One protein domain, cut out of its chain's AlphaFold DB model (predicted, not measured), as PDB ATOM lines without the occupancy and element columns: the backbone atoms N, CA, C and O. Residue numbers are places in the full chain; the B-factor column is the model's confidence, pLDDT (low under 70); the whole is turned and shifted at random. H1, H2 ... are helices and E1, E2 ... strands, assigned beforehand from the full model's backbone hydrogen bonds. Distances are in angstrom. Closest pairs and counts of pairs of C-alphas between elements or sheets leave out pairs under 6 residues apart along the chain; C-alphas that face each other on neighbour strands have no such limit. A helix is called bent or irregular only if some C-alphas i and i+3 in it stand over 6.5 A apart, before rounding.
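This is residues 71 to 182 of the 185 residues of an uncharacterized protein of Spirochaetales bacterium (UniProt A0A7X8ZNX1). A cluster of helices is built round the roughly side-by-side pair H1 and H3, with a small three-stranded sheet at one end and H2 and H5 toward the other. H5 packs crosswise on H3, H6 packs on H1 and leads back to the sheet, H4 packs over E1, and H7 sits near H6 without touching any helix. The printed part has 112 residues with seven named helices and three named strands, in the order E1 H1 H2 H3 H4 H5 H6 E2 E3 H7. The class is mostly helix, and the sheet, in the order E1 - E2 - E3, is antiparallel throughout. The whole is compact, with a radius of gyration of the C-alphas of 14.3 A and spans of 39 by 33 by 20 A.

Begin at E1, residues 71 to 74, an edge strand, then look at H1, residues 76 to 84. The hub is H3, residues 96 to 110; its residues 103 to 108 touch H1, opposite ways at a shallow tilt of 33 degrees, only just short of steep, closest at the C-alphas of Ser 78 and Ile 107, 6.0 A. H2, residues 87 to 92, touches H3 only at the corner, closest at the C-alphas of Met 90 and Ala 99, 5.1 A. Over E1, at a height over the sheet of 8.1 A, is H4, residues 115 to 118. H5, residues 132 to 143, touches H3 about perpendicular, at 83 degrees, closest at the C-alphas of Ile 106 and Arg 136, 6.3 A. H6, residues 147 to 155, touches H1 at a steep tilt of 50 degrees, closest at the C-alphas of Phe 77 and Phe 153, 4.7 A, and only grazes the sheet. Next, E2, residues 157 to 161, is antiparallel to E1, with N 73 and O 158 at 2.9 A, within hydrogen-bond range. It forms a hairpin with E3, residues 164 to 167, where N 159 and O 166 are 2.8 A apart, within range. H7, residues 172 to 180, is close to but not clearly touching H6. In H1, H2, H3, H5 and H7 every O i to N i+4 pair is within range; H6 has 1 of 5, and 5 of 6 O i to N i+3 pairs, while H4 is too short for an i+4 pair.

Find C-alpha 71 at (121.770, 173.842, 233.123), where E1 begins. H3 starts at C-alpha 96, (122.704, 171.686, 262.559), and runs 21.2 A; H5 runs 16.2 A. H6 spans 14.4 A and is irregular, with C-alphas 149 and 152 7.0 A apart. H7 ends at C-alpha 180, (136.695, 152.489, 248.085).

The two C-alphas farthest apart, those of Gly 129 and Asp 172, are 42.2 A apart. The link from H4 to H5, residues 119 to 131, is long, and the other links are tight. The printed part has no cut, its mean pLDDT is 93.2, and no printed residue is under 70.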
ATOM      1  N   THR A  71     120.937 173.330 232.028       92.19
ATOM      2  CA  THR A  71     121.770 173.842 233.123       92.19
ATOM      3  C   THR A  71     122.673 172.731 233.637       92.19
ATOM      4  O   THR A  71     122.222 171.606 233.843       92.19
ATOM      5  N   VAL A  72     123.954 173.035 233.844       93.88
ATOM      6  CA  VAL A  72     124.960 172.057 234.273       93.88
ATOM      7  C   VAL A  72     125.599 172.518 235.573       93.88
ATOM      8  O   VAL A  72     126.217 173.579 235.622       93.88
ATOM      9  N   TRP A  73     125.514 171.675 236.595       96.25
ATOM     10  CA  TRP A  73     126.131 171.892 237.898       96.25
ATOM     11  C   TRP A  73     127.195 170.834 238.175       96.25
ATOM     12  O   TRP A  73     127.061 169.675 237.786       96.25
ATOM     13  N   GLU A  74     128.251 171.211 238.882       97.25
ATOM     14  CA  GLU A  74     129.189 170.267 239.477       97.25
ATOM     15  C   GLU A  74     128.478 169.477 240.588       97.25
ATOM     16  O   GLU A  74     127.880 170.065 241.489       97.25
ATOM     17  N   TYR A  75     128.526 168.147 240.512       97.88
ATOM     18  CA  TYR A  75     127.825 167.264 241.442       97.88
ATOM     19  C   TYR A  75     128.761 166.405 242.284       97.88
ATOM     20  O   TYR A  75     128.622 166.364 243.503       97.88
ATOM     21  N   GLY A  76     129.687 165.687 241.643       97.69
ATOM     22  CA  GLY A  76     130.443 164.621 242.299       97.69
ATOM     23  C   GLY A  76     131.306 165.093 243.460       97.69
ATOM     24  O   GLY A  76     131.216 164.530 244.544       97.69
ATOM     25  N   PHE A  77     132.121 166.125 243.265       97.94
ATOM     26  CA  PHE A  77     132.996 166.665 244.307       97.94
ATOM     27  C   PHE A  77     132.176 167.201 245.479       97.94
ATOM     28  O   PHE A  77     132.425 166.830 246.628       97.94
ATOM     29  N   SER A  78     131.151 168.005 245.189       97.94
ATOM     30  CA  SER A  78     130.259 168.548 246.218       97.94
ATOM     31  C   SER A  78     129.576 167.437 247.018       97.94
ATOM     32  O   SER A  78     129.638 167.423 248.249       97.94
ATOM     33  N   ARG A  79     128.994 166.455 246.321       97.38
ATOM     34  CA  ARG A  79     128.244 165.361 246.934       97.38
ATOM     35  C   ARG A  79     129.130 164.423 247.748       97.38
ATOM     36  O   ARG A  79     128.708 163.948 248.804       97.38
ATOM     37  N   VAL A  80     130.353 164.161 247.286       97.69
ATOM     38  CA  VAL A  80     131.338 163.356 248.019       97.69
ATOM     39  C   VAL A  80     131.717 164.038 249.329       97.69
ATOM     40  O   VAL A  80     131.705 163.380 250.366       97.69
ATOM     41  N   ILE A  81     131.987 165.349 249.319       97.31
ATOM     42  CA  ILE A  81     132.307 166.086 250.550       97.31
ATOM     43  C   ILE A  81     131.122 166.081 251.518       97.31
ATOM     44  O   ILE A  81     131.326 165.826 252.700       97.31
ATOM     45  N   GLU A  82     129.892 166.303 251.045       95.88
ATOM     46  CA  GLU A  82     128.702 166.216 251.907       95.88
ATOM     47  C   GLU A  82     128.526 164.831 252.529       95.88
ATOM     48  O   GLU A  82     128.203 164.722 253.709       95.88
ATOM     49  N   THR A  83     128.755 163.775 251.747       95.69
ATOM     50  CA  THR A  83     128.580 162.388 252.199       95.69
ATOM     51  C   THR A  83     129.649 161.987 253.213       95.69
ATOM     52  O   THR A  83     129.364 161.275 254.172       95.69
ATOM     53  N   LEU A  84     130.883 162.447 253.006       95.56
ATOM     54  CA  LEU A  84     132.022 162.138 253.866       95.56
ATOM     55  C   LEU A  84     132.197 163.132 255.023       95.56
ATOM     56  O   LEU A  84     133.098 162.940 255.841       95.56
ATOM     57  N   ALA A  85     131.369 164.179 255.104       94.31
ATOM     58  CA  ALA A  85     131.448 165.196 256.143       94.31
ATOM     59  C   ALA A  85     131.386 164.540 257.539       94.31
ATOM     60  O   ALA A  85     130.369 163.939 257.901       94.31
ATOM     61  N   PRO A  86     132.448 164.641 258.359       93.62
ATOM     62  CA  PRO A  86     132.502 163.929 259.626       93.62
ATOM     63  C   PRO A  86     131.442 164.445 260.598       93.62
ATOM     64  O   PRO A  86     131.332 165.647 260.838       93.62
ATOM     65  N   ILE A  87     130.718 163.535 261.254       91.81
ATOM     66  CA  ILE A  87     129.703 163.896 262.261       91.81
ATOM     67  C   ILE A  87     130.305 164.790 263.359       91.81
ATOM     68  O   ILE A  87     129.647 165.711 263.842       91.81
ATOM     69  N   GLN A  88     131.563 164.548 263.742       92.56
ATOM     70  CA  GLN A  88     132.273 165.374 264.720       92.56
ATOM     71  C   GLN A  88     132.427 166.826 264.254       92.56
ATOM     72  O   GLN A  88     132.138 167.731 265.033       92.56
ATOM     73  N   PHE A  89     132.800 167.048 262.990       93.00
ATOM     74  CA  PHE A  89     132.900 168.389 262.408       93.00
ATOM     75  C   PHE A  89     131.559 169.130 262.499       93.00
ATOM     76  O   PHE A  89     131.508 170.284 262.919       93.00
ATOM     77  N   MET A  90     130.461 168.438 262.181       90.31
ATOM     78  CA  MET A  90     129.118 169.022 262.232       90.31
ATOM     79  C   MET A  90     128.697 169.389 263.663       90.31
ATOM     80  O   MET A  90     128.138 170.460 263.888       90.31
ATOM     81  N   LYS A  91     129.006 168.536 264.649       89.81
ATOM     82  CA  LYS A  91     128.669 168.768 266.066       89.81
ATOM     83  C   LYS A  91     129.417 169.953 266.678       89.81
ATOM     84  O   LYS A  91     128.848 170.698 267.469       89.81
ATOM     85  N   GLU A  92     130.683 170.147 266.321       88.75
ATOM     86  CA  GLU A  92     131.521 171.218 266.885       88.75
ATOM     87  C   GLU A  92     131.098 172.625 266.443       88.75
ATOM     88  O   GLU A  92     131.452 173.610 267.088       88.75
ATOM     89  N   LEU A  93     130.318 172.732 265.366       86.19
ATOM     90  CA  LEU A  93     129.756 173.993 264.877       86.19
ATOM     91  C   LEU A  93     128.461 174.393 265.614       86.19
ATOM     92  O   LEU A  93     127.852 175.417 265.292       86.19
ATOM     93  N   GLY A  94     128.068 173.623 266.634       77.38
ATOM     94  CA  GLY A  94     126.990 173.926 267.571       77.38
ATOM     95  C   GLY A  94     125.609 173.528 267.060       77.38
ATOM     96  O   GLY A  94     124.988 172.630 267.620       77.38
ATOM     97  N   GLY A  95     125.119 174.197 266.012       82.44
ATOM     98  CA  GLY A  95     123.773 173.984 265.461       82.44
ATOM     99  C   GLY A  95     123.788 173.311 264.091       82.44
ATOM    100  O   GLY A  95     124.630 173.645 263.263       82.44
ATOM    101  N   GLU A  96     122.822 172.425 263.828       87.94
ATOM    102  CA  GLU A  96     122.704 171.686 262.559       87.94
ATOM    103  C   GLU A  96     122.659 172.619 261.340       87.94
ATOM    104  O   GLU A  96     123.442 172.454 260.407       87.94
ATOM    105  N   GLU A  97     121.829 173.665 261.386       89.38
ATOM    106  CA  GLU A  97     121.748 174.651 260.301       89.38
ATOM    107  C   GLU A  97     123.063 175.427 260.140       89.38
ATOM    108  O   GLU A  97     123.536 175.627 259.023       89.38
ATOM    109  N   ARG A  98     123.716 175.823 261.242       90.19
ATOM    110  CA  ARG A  98     125.014 176.513 261.169       90.19
ATOM    111  C   ARG A  98     126.078 175.608 260.554       90.19
ATOM    112  O   ARG A  98     126.825 176.055 259.686       90.19
ATOM    113  N   ALA A  99     126.136 174.352 260.983       92.00
ATOM    114  CA  ALA A  99     127.066 173.359 260.470       92.00
ATOM    115  C   ALA A  99     126.864 173.135 258.969       92.00
ATOM    116  O   ALA A  99     127.826 173.200 258.202       92.00
ATOM    117  N   LYS A 100     125.605 172.975 258.544       92.81
ATOM    118  CA  LYS A 100     125.228 172.866 257.135       92.81
ATOM    119  C   LYS A 100     125.656 174.098 256.341       92.81
ATOM    120  O   LYS A 100     126.303 173.946 255.312       92.81
ATOM    121  N   ARG A 101     125.393 175.314 256.832       94.00
ATOM    122  CA  ARG A 101     125.819 176.549 256.148       94.00
ATOM    123  C   ARG A 101     127.330 176.653 255.998       94.00
ATOM    124  O   ARG A 101     127.807 176.994 254.922       94.00
ATOM    125  N   VAL A 102     128.090 176.337 257.046       95.69
ATOM    126  CA  VAL A 102     129.560 176.343 256.984       95.69
ATOM    127  C   VAL A 102     130.064 175.305 255.983       95.69
ATOM    128  O   VAL A 102     130.901 175.645 255.150       95.69
ATOM    129  N   LEU A 103     129.540 174.075 256.022       96.25
ATOM    130  CA  LEU A 103     129.901 173.011 255.084       96.25
ATOM    131  C   LEU A 103     129.596 173.414 253.637       96.25
ATOM    132  O   LEU A 103     130.494 173.401 252.798       96.25
ATOM    133  N   CYS A 104     128.364 173.840 253.355       96.31
ATOM    134  CA  CYS A 104     127.961 174.268 252.020       96.31
ATOM    135  C   CYS A 104     128.763 175.490 251.551       96.31
ATOM    136  O   CYS A 104     129.188 175.512 250.405       96.31
ATOM    137  N   CYS A 105     129.055 176.467 252.418       96.69
ATOM    138  CA  CYS A 105     129.907 177.604 252.056       96.69
ATOM    139  C   CYS A 105     131.356 177.185 251.748       96.69
ATOM    140  O   CYS A 105     131.983 177.743 250.847       96.69
ATOM    141  N   ILE A 106     131.912 176.199 252.465       97.00
ATOM    142  CA  ILE A 106     133.218 175.623 252.111       97.00
ATOM    143  C   ILE A 106     133.129 174.993 250.719       97.00
ATOM    144  O   ILE A 106     133.938 175.332 249.858       97.00
ATOM    145  N   ILE A 107     132.136 174.135 250.477       97.56
ATOM    146  CA  ILE A 107     131.964 173.437 249.197       97.56
ATOM    147  C   ILE A 107     131.805 174.425 248.041       97.56
ATOM    148  O   ILE A 107     132.517 174.300 247.049       97.56
ATOM    149  N   THR A 108     130.950 175.441 248.160       96.94
ATOM    150  CA  THR A 108     130.710 176.410 247.077       96.94
ATOM    151  C   THR A 108     131.900 177.335 246.825       96.94
ATOM    152  O   THR A 108     132.082 177.802 245.704       96.94
ATOM    153  N   LYS A 109     132.779 177.553 247.815       95.56
ATOM    154  CA  LYS A 109     134.073 178.220 247.585       95.56
ATOM    155  C   LYS A 109     135.082 177.339 246.848       95.56
ATOM    156  O   LYS A 109     135.915 177.871 246.119       95.56
ATOM    157  N   LEU A 110     135.035 176.024 247.050       96.31
ATOM    158  CA  LEU A 110     135.911 175.054 246.379       96.31
ATOM    159  C   LEU A 110     135.415 174.667 244.984       96.31
ATOM    160  O   LEU A 110     136.202 174.353 244.087       96.31
ATOM    161  N   SER A 111     134.099 174.690 244.814       96.75
ATOM    162  CA  SER A 111     133.382 174.388 243.587       96.75
ATOM    163  C   SER A 111     132.337 175.482 243.335       96.75
ATOM    164  O   SER A 111     131.179 175.348 243.736       96.75
ATOM    165  N   PRO A 112     132.726 176.583 242.661       95.25
ATOM    166  CA  PRO A 112     131.827 177.709 242.385       95.25
ATOM    167  C   PRO A 112     130.622 177.374 241.499       95.25
ATOM    168  O   PRO A 112     129.713 178.187 241.395       95.25
ATOM    169  N   ASN A 113     130.609 176.197 240.864       95.44
ATOM    170  CA  ASN A 113     129.481 175.694 240.080       95.44
ATOM    171  C   ASN A 113     128.773 174.507 240.763       95.44
ATOM    172  O   ASN A 113     128.144 173.694 240.095       95.44
ATOM    173  N   SER A 114     128.932 174.351 242.079       97.69
ATOM    174  CA  SER A 114     128.311 173.272 242.853       97.69
ATOM    175  C   SER A 114     126.791 173.238 242.683       97.69
ATOM    176  O   SER A 114     126.131 174.275 242.731       97.69
ATOM    177  N   TYR A 115     126.220 172.035 242.604       96.75
ATOM    178  CA  TYR A 115     124.772 171.823 242.575       96.75
ATOM    179  C   TYR A 115     124.046 172.384 243.805       96.75
ATOM    180  O   TYR A 115     122.854 172.657 243.735       96.75
ATOM    181  N   LEU A 116     124.755 172.625 244.911       96.69
ATOM    182  CA  LEU A 116     124.202 173.269 246.105       96.69
ATOM    183  C   LEU A 116     123.716 174.699 245.843       96.69
ATOM    184  O   LEU A 116     122.844 175.192 246.560       96.69
ATOM    185  N   LEU A 117     124.266 175.360 244.821       95.44
ATOM    186  CA  LEU A 117     123.848 176.694 244.393       95.44
ATOM    187  C   LEU A 117     122.526 176.683 243.622       95.44
ATOM    188  O   LEU A 117     121.899 177.731 243.490       95.44
ATOM    189  N   LYS A 118     122.069 175.508 243.170       92.25
ATOM    190  CA  LYS A 118     120.768 175.348 242.515       92.25
ATOM    191  C   LYS A 118     119.618 175.744 243.444       92.25
ATOM    192  O   LYS A 118     118.655 176.353 242.991       92.25
ATOM    193  N   ASP A 119     119.716 175.387 244.723       87.88
ATOM    194  CA  ASP A 119     118.630 175.595 245.687       87.88
ATOM    195  C   ASP A 119     118.853 176.837 246.562       87.88
ATOM    196  O   ASP A 119     117.893 177.404 247.088       87.88
ATOM    197  N   ARG A 120     120.109 177.270 246.739       92.69
ATOM    198  CA  ARG A 120     120.454 178.387 247.623       92.69
ATOM    199  C   ARG A 120     121.778 179.047 247.230       92.69
ATOM    200  O   ARG A 120     122.805 178.382 247.169       92.69
ATOM    201  N   LEU A 121     121.775 180.368 247.038       92.25
ATOM    202  CA  LEU A 121     122.973 181.137 246.653       92.25
ATOM    203  C   LEU A 121     123.726 181.742 247.852       92.25
ATOM    204  O   LEU A 121     124.935 181.946 247.788       92.25
ATOM    205  N   ASP A 122     123.039 181.984 248.967       92.31
ATOM    206  CA  ASP A 122     123.521 182.723 250.144       92.31
ATOM    207  C   ASP A 122     124.157 181.818 251.220       92.31
ATOM    208  O   ASP A 122     124.092 182.090 252.424       92.31
ATOM    209  N   TRP A 123     124.786 180.704 250.827       92.81
ATOM    210  CA  TRP A 123     125.383 179.762 251.788       92.81
ATOM    211  C   TRP A 123     126.397 180.421 252.725       92.81
ATOM    212  O   TRP A 123     126.473 180.062 253.901       92.81
ATOM    213  N   CYS A 124     127.151 181.389 252.207       90.88
ATOM    214  CA  CYS A 124     128.202 182.083 252.941       90.88
ATOM    215  C   CYS A 124     127.721 183.295 253.748       90.88
ATOM    216  O   CYS A 124     128.502 183.832 254.540       90.88
ATOM    217  N   ASP A 125     126.466 183.712 253.578       88.31
ATOM    218  CA  ASP A 125     125.923 184.872 254.277       88.31
ATOM    219  C   ASP A 125     125.788 184.572 255.778       88.31
ATOM    220  O   ASP A 125     125.636 183.425 256.199       88.31
ATOM    221  N   ALA A 126     125.865 185.602 256.622       79.88
ATOM    222  CA  ALA A 126     125.700 185.487 258.077       79.88
ATOM    223  C   ALA A 126     126.580 184.412 258.771       79.88
ATOM    224  O   ALA A 126     126.225 183.890 259.829       79.88
ATOM    225  N   LEU A 127     127.757 184.096 258.214       86.06
ATOM    226  CA  LEU A 127     128.784 183.257 258.853       86.06
ATOM    227  C   LEU A 127     129.783 184.072 259.694       86.06
ATOM    228  O   LEU A 127     130.925 183.646 259.892       86.06
ATOM    229  N   GLU A 128     129.365 185.233 260.204       79.31
ATOM    230  CA  GLU A 128     130.204 186.140 260.991       79.31
ATOM    231  C   GLU A 128     130.932 185.412 262.136       79.31
ATOM    232  O   GLU A 128     130.408 184.494 262.782       79.31
ATOM    233  N   GLY A 129     132.202 185.777 262.330       82.25
ATOM    234  CA  GLY A 129     133.097 185.141 263.300       82.25
ATOM    235  C   GLY A 129     133.615 183.750 262.903       82.25
ATOM    236  O   GLY A 129     134.462 183.199 263.604       82.25
ATOM    237  N   THR A 130     133.171 183.168 261.781       89.56
ATOM    238  CA  THR A 130     133.651 181.850 261.333       89.56
ATOM    239  C   THR A 130     134.882 181.985 260.442       89.56
ATOM    240  O   THR A 130     134.808 182.459 259.310       89.56
ATOM    241  N   ASN A 131     136.027 181.480 260.907       93.19
ATOM    242  CA  ASN A 131     137.215 181.354 260.064       93.19
ATOM    243  C   ASN A 131     137.079 180.150 259.114       93.19
ATOM    244  O   ASN A 131     137.455 179.028 259.453       93.19
ATOM    245  N   LEU A 132     136.544 180.388 257.914       93.88
ATOM    246  CA  LEU A 132     136.313 179.344 256.907       93.88
ATOM    247  C   LEU A 132     137.587 178.594 256.503       93.88
ATOM    248  O   LEU A 132     137.528 177.394 256.260       93.88
ATOM    249  N   SER A 133     138.741 179.261 256.469       94.88
ATOM    250  CA  SER A 133     140.014 178.610 256.144       94.88
ATOM    251  C   SER A 133     140.409 177.584 257.207       94.88
ATOM    252  O   SER A 133     140.885 176.500 256.870       94.88
ATOM    253  N   LEU A 134     140.181 177.897 258.486       95.69
ATOM    254  CA  LEU A 134     140.389 176.953 259.585       95.69
ATOM    255  C   LEU A 134     139.391 175.791 259.510       95.69
ATOM    256  O   LEU A 134     139.794 174.639 259.652       95.69
ATOM    257  N   GLN A 135     138.114 176.080 259.232       95.50
ATOM    258  CA  GLN A 135     137.080 175.045 259.117       95.50
ATOM    259  C   GLN A 135     137.321 174.109 257.927       95.50
ATOM    260  O   GLN A 135     137.214 172.900 258.089       95.50
ATOM    261  N   ARG A 136     137.747 174.630 256.769       96.31
ATOM    262  CA  ARG A 136     138.172 173.824 255.611       96.31
ATOM    263  C   ARG A 136     139.320 172.886 255.981       96.31
ATOM    264  O   ARG A 136     139.226 171.691 255.733       96.31
ATOM    265  N   LYS A 137     140.380 173.401 256.617       96.19
ATOM    266  CA  LYS A 137     141.511 172.566 257.068       96.19
ATOM    267  C   LYS A 137     141.055 171.469 258.029       96.19
ATOM    268  O   LYS A 137     141.474 170.323 257.893       96.19
ATOM    269  N   LYS A 138     140.185 171.816 258.980       95.88
ATOM    270  CA  LYS A 138     139.640 170.871 259.956       95.88
ATOM    271  C   LYS A 138     138.786 169.788 259.296       95.88
ATOM    272  O   LYS A 138     138.971 168.619 259.614       95.88
ATOM    273  N   LEU A 139     137.907 170.166 258.367       96.69
ATOM    274  CA  LEU A 139     137.055 169.252 257.603       96.69
ATOM    275  C   LEU A 139     137.895 168.170 256.918       96.69
ATOM    276  O   LEU A 139     137.716 166.989 257.203       96.69
ATOM    277  N   PHE A 140     138.868 168.569 256.095       96.19
ATOM    278  CA  PHE A 140     139.727 167.624 255.372       96.19
ATOM    279  C   PHE A 140     140.623 166.797 256.305       96.19
ATOM    280  O   PHE A 140     140.784 165.594 256.104       96.19
ATOM    281  N   SER A 141     141.129 167.398 257.390       95.56
ATOM    282  CA  SER A 141     141.886 166.664 258.409       95.56
ATOM    283  C   SER A 141     141.058 165.563 259.074       95.56
ATOM    284  O   SER A 141     141.589 164.484 259.317       95.56
ATOM    285  N   LEU A 142     139.784 165.819 259.384       95.44
ATOM    286  CA  LEU A 142     138.890 164.834 260.000       95.44
ATOM    287  C   LEU A 142     138.398 163.786 258.993       95.44
ATOM    288  O   LEU A 142     138.170 162.642 259.373       95.44
ATOM    289  N   MET A 143     138.254 164.156 257.719       94.25
ATOM    290  CA  MET A 143     137.943 163.221 256.632       94.25
ATOM    291  C   MET A 143     139.106 162.269 256.319       94.25
ATOM    292  O   MET A 143     138.886 161.236 255.690       94.25
ATOM    293  N   GLY A 144     140.334 162.617 256.724       94.06
ATOM    294  CA  GLY A 144     141.538 161.847 256.410       94.06
ATOM    295  C   GLY A 144     141.876 161.845 254.917       94.06
ATOM    296  O   GLY A 144     142.419 160.862 254.422       94.06
ATOM    297  N   ARG A 145     141.502 162.909 254.195       92.88
ATOM    298  CA  ARG A 145     141.651 163.044 252.737       92.88
ATOM    299  C   ARG A 145     142.051 164.460 252.368       92.88
ATOM    300  O   ARG A 145     141.752 165.395 253.114       92.88
ATOM    301  N   THR A 146     142.687 164.627 251.216       94.31
ATOM    302  CA  THR A 146     142.992 165.963 250.691       94.31
ATOM    303  C   THR A 146     141.948 166.414 249.678       94.31
ATOM    304  O   THR A 146     141.120 165.640 249.204       94.31
ATOM    305  N   GLU A 147     141.961 167.702 249.358       93.06
ATOM    306  CA  GLU A 147     141.074 168.265 248.344       93.06
ATOM    307  C   GLU A 147     141.438 167.784 246.940       93.06
ATOM    308  O   GLU A 147     140.560 167.456 246.144       93.06
ATOM    309  N   GLU A 148     142.736 167.681 246.662       93.75
ATOM    310  CA  GLU A 148     143.278 167.236 245.380       93.75
ATOM    311  C   GLU A 148     142.856 165.799 245.057       93.75
ATOM    312  O   GLU A 148     142.606 165.479 243.896       93.75
ATOM    313  N   GLU A 149     142.726 164.944 246.077       93.31
ATOM    314  CA  GLU A 149     142.209 163.581 245.927       93.31
ATOM    315  C   GLU A 149     140.754 163.551 245.451       93.31
ATOM    316  O   GLU A 149     140.353 162.606 244.778       93.31
ATOM    317  N   LEU A 150     139.955 164.567 245.790       95.44
ATOM    318  CA  LEU A 150     138.535 164.623 245.439       95.44
ATOM    319  C   LEU A 150     138.276 165.381 244.133       95.44
ATOM    320  O   LEU A 150     137.212 165.217 243.533       95.44
ATOM    321  N   GLU A 151     139.231 166.190 243.667       94.06
ATOM    322  CA  GLU A 151     139.090 167.078 242.504       94.06
ATOM    323  C   GLU A 151     138.651 166.338 241.228       94.06
ATOM    324  O   GLU A 151     137.941 166.884 240.381       94.06
ATOM    325  N   GLU A 152     139.015 165.061 241.089       92.75
ATOM    326  CA  GLU A 152     138.610 164.243 239.945       92.75
ATOM    327  C   GLU A 152     137.090 164.073 239.814       92.75
ATOM    328  O   GLU A 152     136.593 163.922 238.695       92.75
ATOM    329  N   PHE A 153     136.352 164.151 240.928       96.56
ATOM    330  CA  PHE A 153     134.899 164.009 240.953       96.56
ATOM    331  C   PHE A 153     134.164 165.246 240.429       96.56
ATOM    332  O   PHE A 153     132.977 165.147 240.124       96.56
ATOM    333  N   LYS A 154     134.853 166.378 240.196       96.31
ATOM    334  CA  LYS A 154     134.265 167.557 239.528       96.31
ATOM    335  C   LYS A 154     133.828 167.297 238.081       96.31
ATOM    336  O   LYS A 154     133.193 168.145 237.461       96.31
ATOM    337  N   ARG A 155     134.186 166.136 237.521       93.75
ATOM    338  CA  ARG A 155     133.762 165.667 236.190       93.75
ATOM    339  C   ARG A 155     132.396 164.987 236.195       93.75
ATOM    340  O   ARG A 155     131.893 164.649 235.127       93.75
ATOM    341  N   ILE A 156     131.825 164.763 237.376       97.12
ATOM    342  CA  ILE A 156     130.481 164.229 237.541       97.12
ATOM    343  C   ILE A 156     129.549 165.424 237.712       97.12
ATOM    344  O   ILE A 156     129.689 166.202 238.659       97.12
ATOM    345  N   TYR A 157     128.608 165.566 236.788       96.50
ATOM    346  CA  TYR A 157     127.721 166.716 236.695       96.50
ATOM    347  C   TYR A 157     126.277 166.340 236.994       96.50
ATOM    348  O   TYR A 157     125.837 165.227 236.704       96.50
ATOM    349  N   LEU A 158     125.533 167.311 237.508       96.69
ATOM    350  CA  LEU A 158     124.082 167.307 237.560       96.69
ATOM    351  C   LEU A 158     123.574 168.156 236.396       96.69
ATOM    352  O   LEU A 158     123.916 169.333 236.295       96.69
ATOM    353  N   LEU A 159     122.772 167.569 235.516       95.00
ATOM    354  CA  LEU A 159     122.170 168.260 234.386       95.00
ATOM    355  C   LEU A 159     120.684 168.464 234.656       95.00
ATOM    356  O   LEU A 159     119.984 167.506 234.981       95.00
ATOM    357  N   ASP A 160     120.204 169.690 234.487       92.56
ATOM    358  CA  ASP A 160     118.780 170.005 234.413       92.56
ATOM    359  C   ASP A 160     118.394 170.191 232.945       92.56
ATOM    360  O   ASP A 160     118.928 171.065 232.259       92.56
ATOM    361  N   ILE A 161     117.514 169.319 232.451       91.81
ATOM    362  CA  ILE A 161     117.046 169.299 231.067       91.81
ATOM    363  C   ILE A 161     115.521 169.346 231.096       91.81
ATOM    364  O   ILE A 161     114.856 168.342 231.364       91.81
ATOM    365  N   GLY A 162     114.954 170.525 230.830       84.00
ATOM    366  CA  GLY A 162     113.501 170.712 230.804       84.00
ATOM    367  C   GLY A 162     112.819 170.380 232.137       84.00
ATOM    368  O   GLY A 162     111.752 169.763 232.138       84.00
ATOM    369  N   GLY A 163     113.450 170.724 233.266       84.31
ATOM    370  CA  GLY A 163     112.939 170.469 234.616       84.31
ATOM    371  C   GLY A 163     113.158 169.039 235.110       84.31
ATOM    372  O   GLY A 163     112.659 168.669 236.173       84.31
ATOM    373  N   ARG A 164     113.873 168.207 234.344       90.75
ATOM    374  CA  ARG A 164     114.292 166.868 234.764       90.75
ATOM    375  C   ARG A 164     115.770 166.876 235.079       90.75
ATOM    376  O   ARG A 164     116.593 167.227 234.239       90.75
ATOM    377  N   THR A 165     116.092 166.408 236.272       92.81
ATOM    378  CA  THR A 165     117.468 166.312 236.732       92.81
ATOM    379  C   THR A 165     118.044 164.928 236.441       92.81
ATOM    380  O   THR A 165     117.435 163.915 236.789       92.81
ATOM    381  N   VAL A 166     119.222 164.877 235.820       94.50
ATOM    382  CA  VAL A 166     119.973 163.643 235.549       94.50
ATOM    383  C   VAL A 166     121.438 163.811 235.949       94.50
ATOM    384  O   VAL A 166     121.987 164.906 235.867       94.50
ATOM    385  N   ILE A 167     122.085 162.728 236.378       95.31
ATOM    386  CA  ILE A 167     123.522 162.719 236.686       95.31
ATOM    387  C   ILE A 167     124.279 162.256 235.437       95.31
ATOM    388  O   ILE A 167     123.834 161.348 234.730       95.31
ATOM    389  N   SER A 168     125.418 162.883 235.143       93.88
ATOM    390  CA  SER A 168     126.284 162.469 234.039       93.88
ATOM    391  C   SER A 168     126.810 161.042 234.228       93.88
ATOM    392  O   SER A 168     126.832 160.494 235.329       93.88
ATOM    393  N   GLY A 169     127.321 160.437 233.155       91.62
ATOM    394  CA  GLY A 169     127.986 159.139 233.258       91.62
ATOM    395  C   GLY A 169     129.189 159.186 234.209       91.62
ATOM    396  O   GLY A 169     130.053 160.049 234.067       91.62
ATOM    397  N   ILE A 170     129.252 158.236 235.146       93.69
ATOM    398  CA  ILE A 170     130.386 158.037 236.061       93.69
ATOM    399  C   ILE A 170     131.325 157.001 235.445       93.69
ATOM    400  O   ILE A 170     130.909 155.869 235.169       93.69
ATOM    401  N   ARG A 171     132.588 157.378 235.233       90.62
ATOM    402  CA  ARG A 171     133.624 156.515 234.650       90.62
ATOM    403  C   ARG A 171     133.992 155.397 235.622       90.62
ATOM    404  O   ARG A 171     133.956 155.584 236.835       90.62
ATOM    405  N   ASP A 172     134.454 154.263 235.105       90.56
ATOM    406  CA  ASP A 172     134.829 153.110 235.942       90.56
ATOM    407  C   ASP A 172     135.897 153.457 236.991       90.56
ATOM    408  O   ASP A 172     135.847 152.971 238.119       90.56
ATOM    409  N   ILE A 173     136.832 154.346 236.640       89.62
ATOM    410  CA  ILE A 173     137.885 154.797 237.557       89.62
ATOM    411  C   ILE A 173     137.320 155.623 238.721       89.62
ATOM    412  O   ILE A 173     137.752 155.449 239.856       89.62
ATOM    413  N   GLU A 174     136.317 156.465 238.454       92.88
ATOM    414  CA  GLU A 174     135.625 157.264 239.470       92.88
ATOM    415  C   GLU A 174     134.770 156.346 240.340       92.88
ATOM    416  O   GLU A 174     134.843 156.407 241.561       92.88
ATOM    417  N   ARG A 175     134.026 155.421 239.720       93.81
ATOM    418  CA  ARG A 175     133.182 154.444 240.416       93.81
ATOM    419  C   ARG A 175     133.985 153.580 241.384       93.81
ATOM    420  O   ARG A 175     133.543 153.360 242.512       93.81
ATOM    421  N   LYS A 176     135.161 153.110 240.963       93.81
ATOM    422  CA  LYS A 176     136.060 152.329 241.819       93.81
ATOM    423  C   LYS A 176     136.460 153.126 243.062       93.81
ATOM    424  O   LYS A 176     136.303 152.625 244.170       93.81
ATOM    425  N   LYS A 177     136.894 154.375 242.887       94.44
ATOM    426  CA  LYS A 177     137.300 155.241 244.002       94.44
ATOM    427  C   LYS A 177     136.140 155.597 244.925       94.44
ATOM    428  O   LYS A 177     136.294 155.510 246.135       94.44
ATOM    429  N   LEU A 178     134.966 155.916 244.379       95.19
ATOM    430  CA  LEU A 178     133.752 156.144 245.172       95.19
ATOM    431  C   LEU A 178     133.415 154.922 246.036       95.19
ATOM    432  O   LEU A 178     133.132 155.064 247.222       95.19
ATOM    433  N   THR A 179     133.543 153.718 245.472       94.62
ATOM    434  CA  THR A 179     133.319 152.460 246.200       94.62
ATOM    435  C   THR A 179     134.344 152.264 247.321       94.62
ATOM    436  O   THR A 179     133.961 151.933 248.439       94.62
ATOM    437  N   GLU A 180     135.631 152.520 247.064       93.56
ATOM    438  CA  GLU A 180     136.695 152.489 248.085       93.56
ATOM    439  C   GLU A 180     136.468 153.524 249.202       93.56
ATOM    440  O   GLU A 180     136.880 153.316 250.342       93.56
ATOM    441  N   MET A 181     135.793 154.633 248.887       93.00
ATOM    442  CA  MET A 181     135.391 155.670 249.841       93.00
ATOM    443  C   MET A 181     134.075 155.354 250.570       93.00
ATOM    444  O   MET A 181     133.722 156.083 251.493       93.00
ATOM    445  N   GLY A 182     133.343 154.308 250.173       92.19
ATOM    446  CA  GLY A 182     132.012 154.001 250.704       92.19
ATOM    447  C   GLY A 182     130.926 155.001 250.284       92.19
ATOM    448  O   GLY A 182     129.916 155.126 250.971       92.19
TER     449      GLY A 182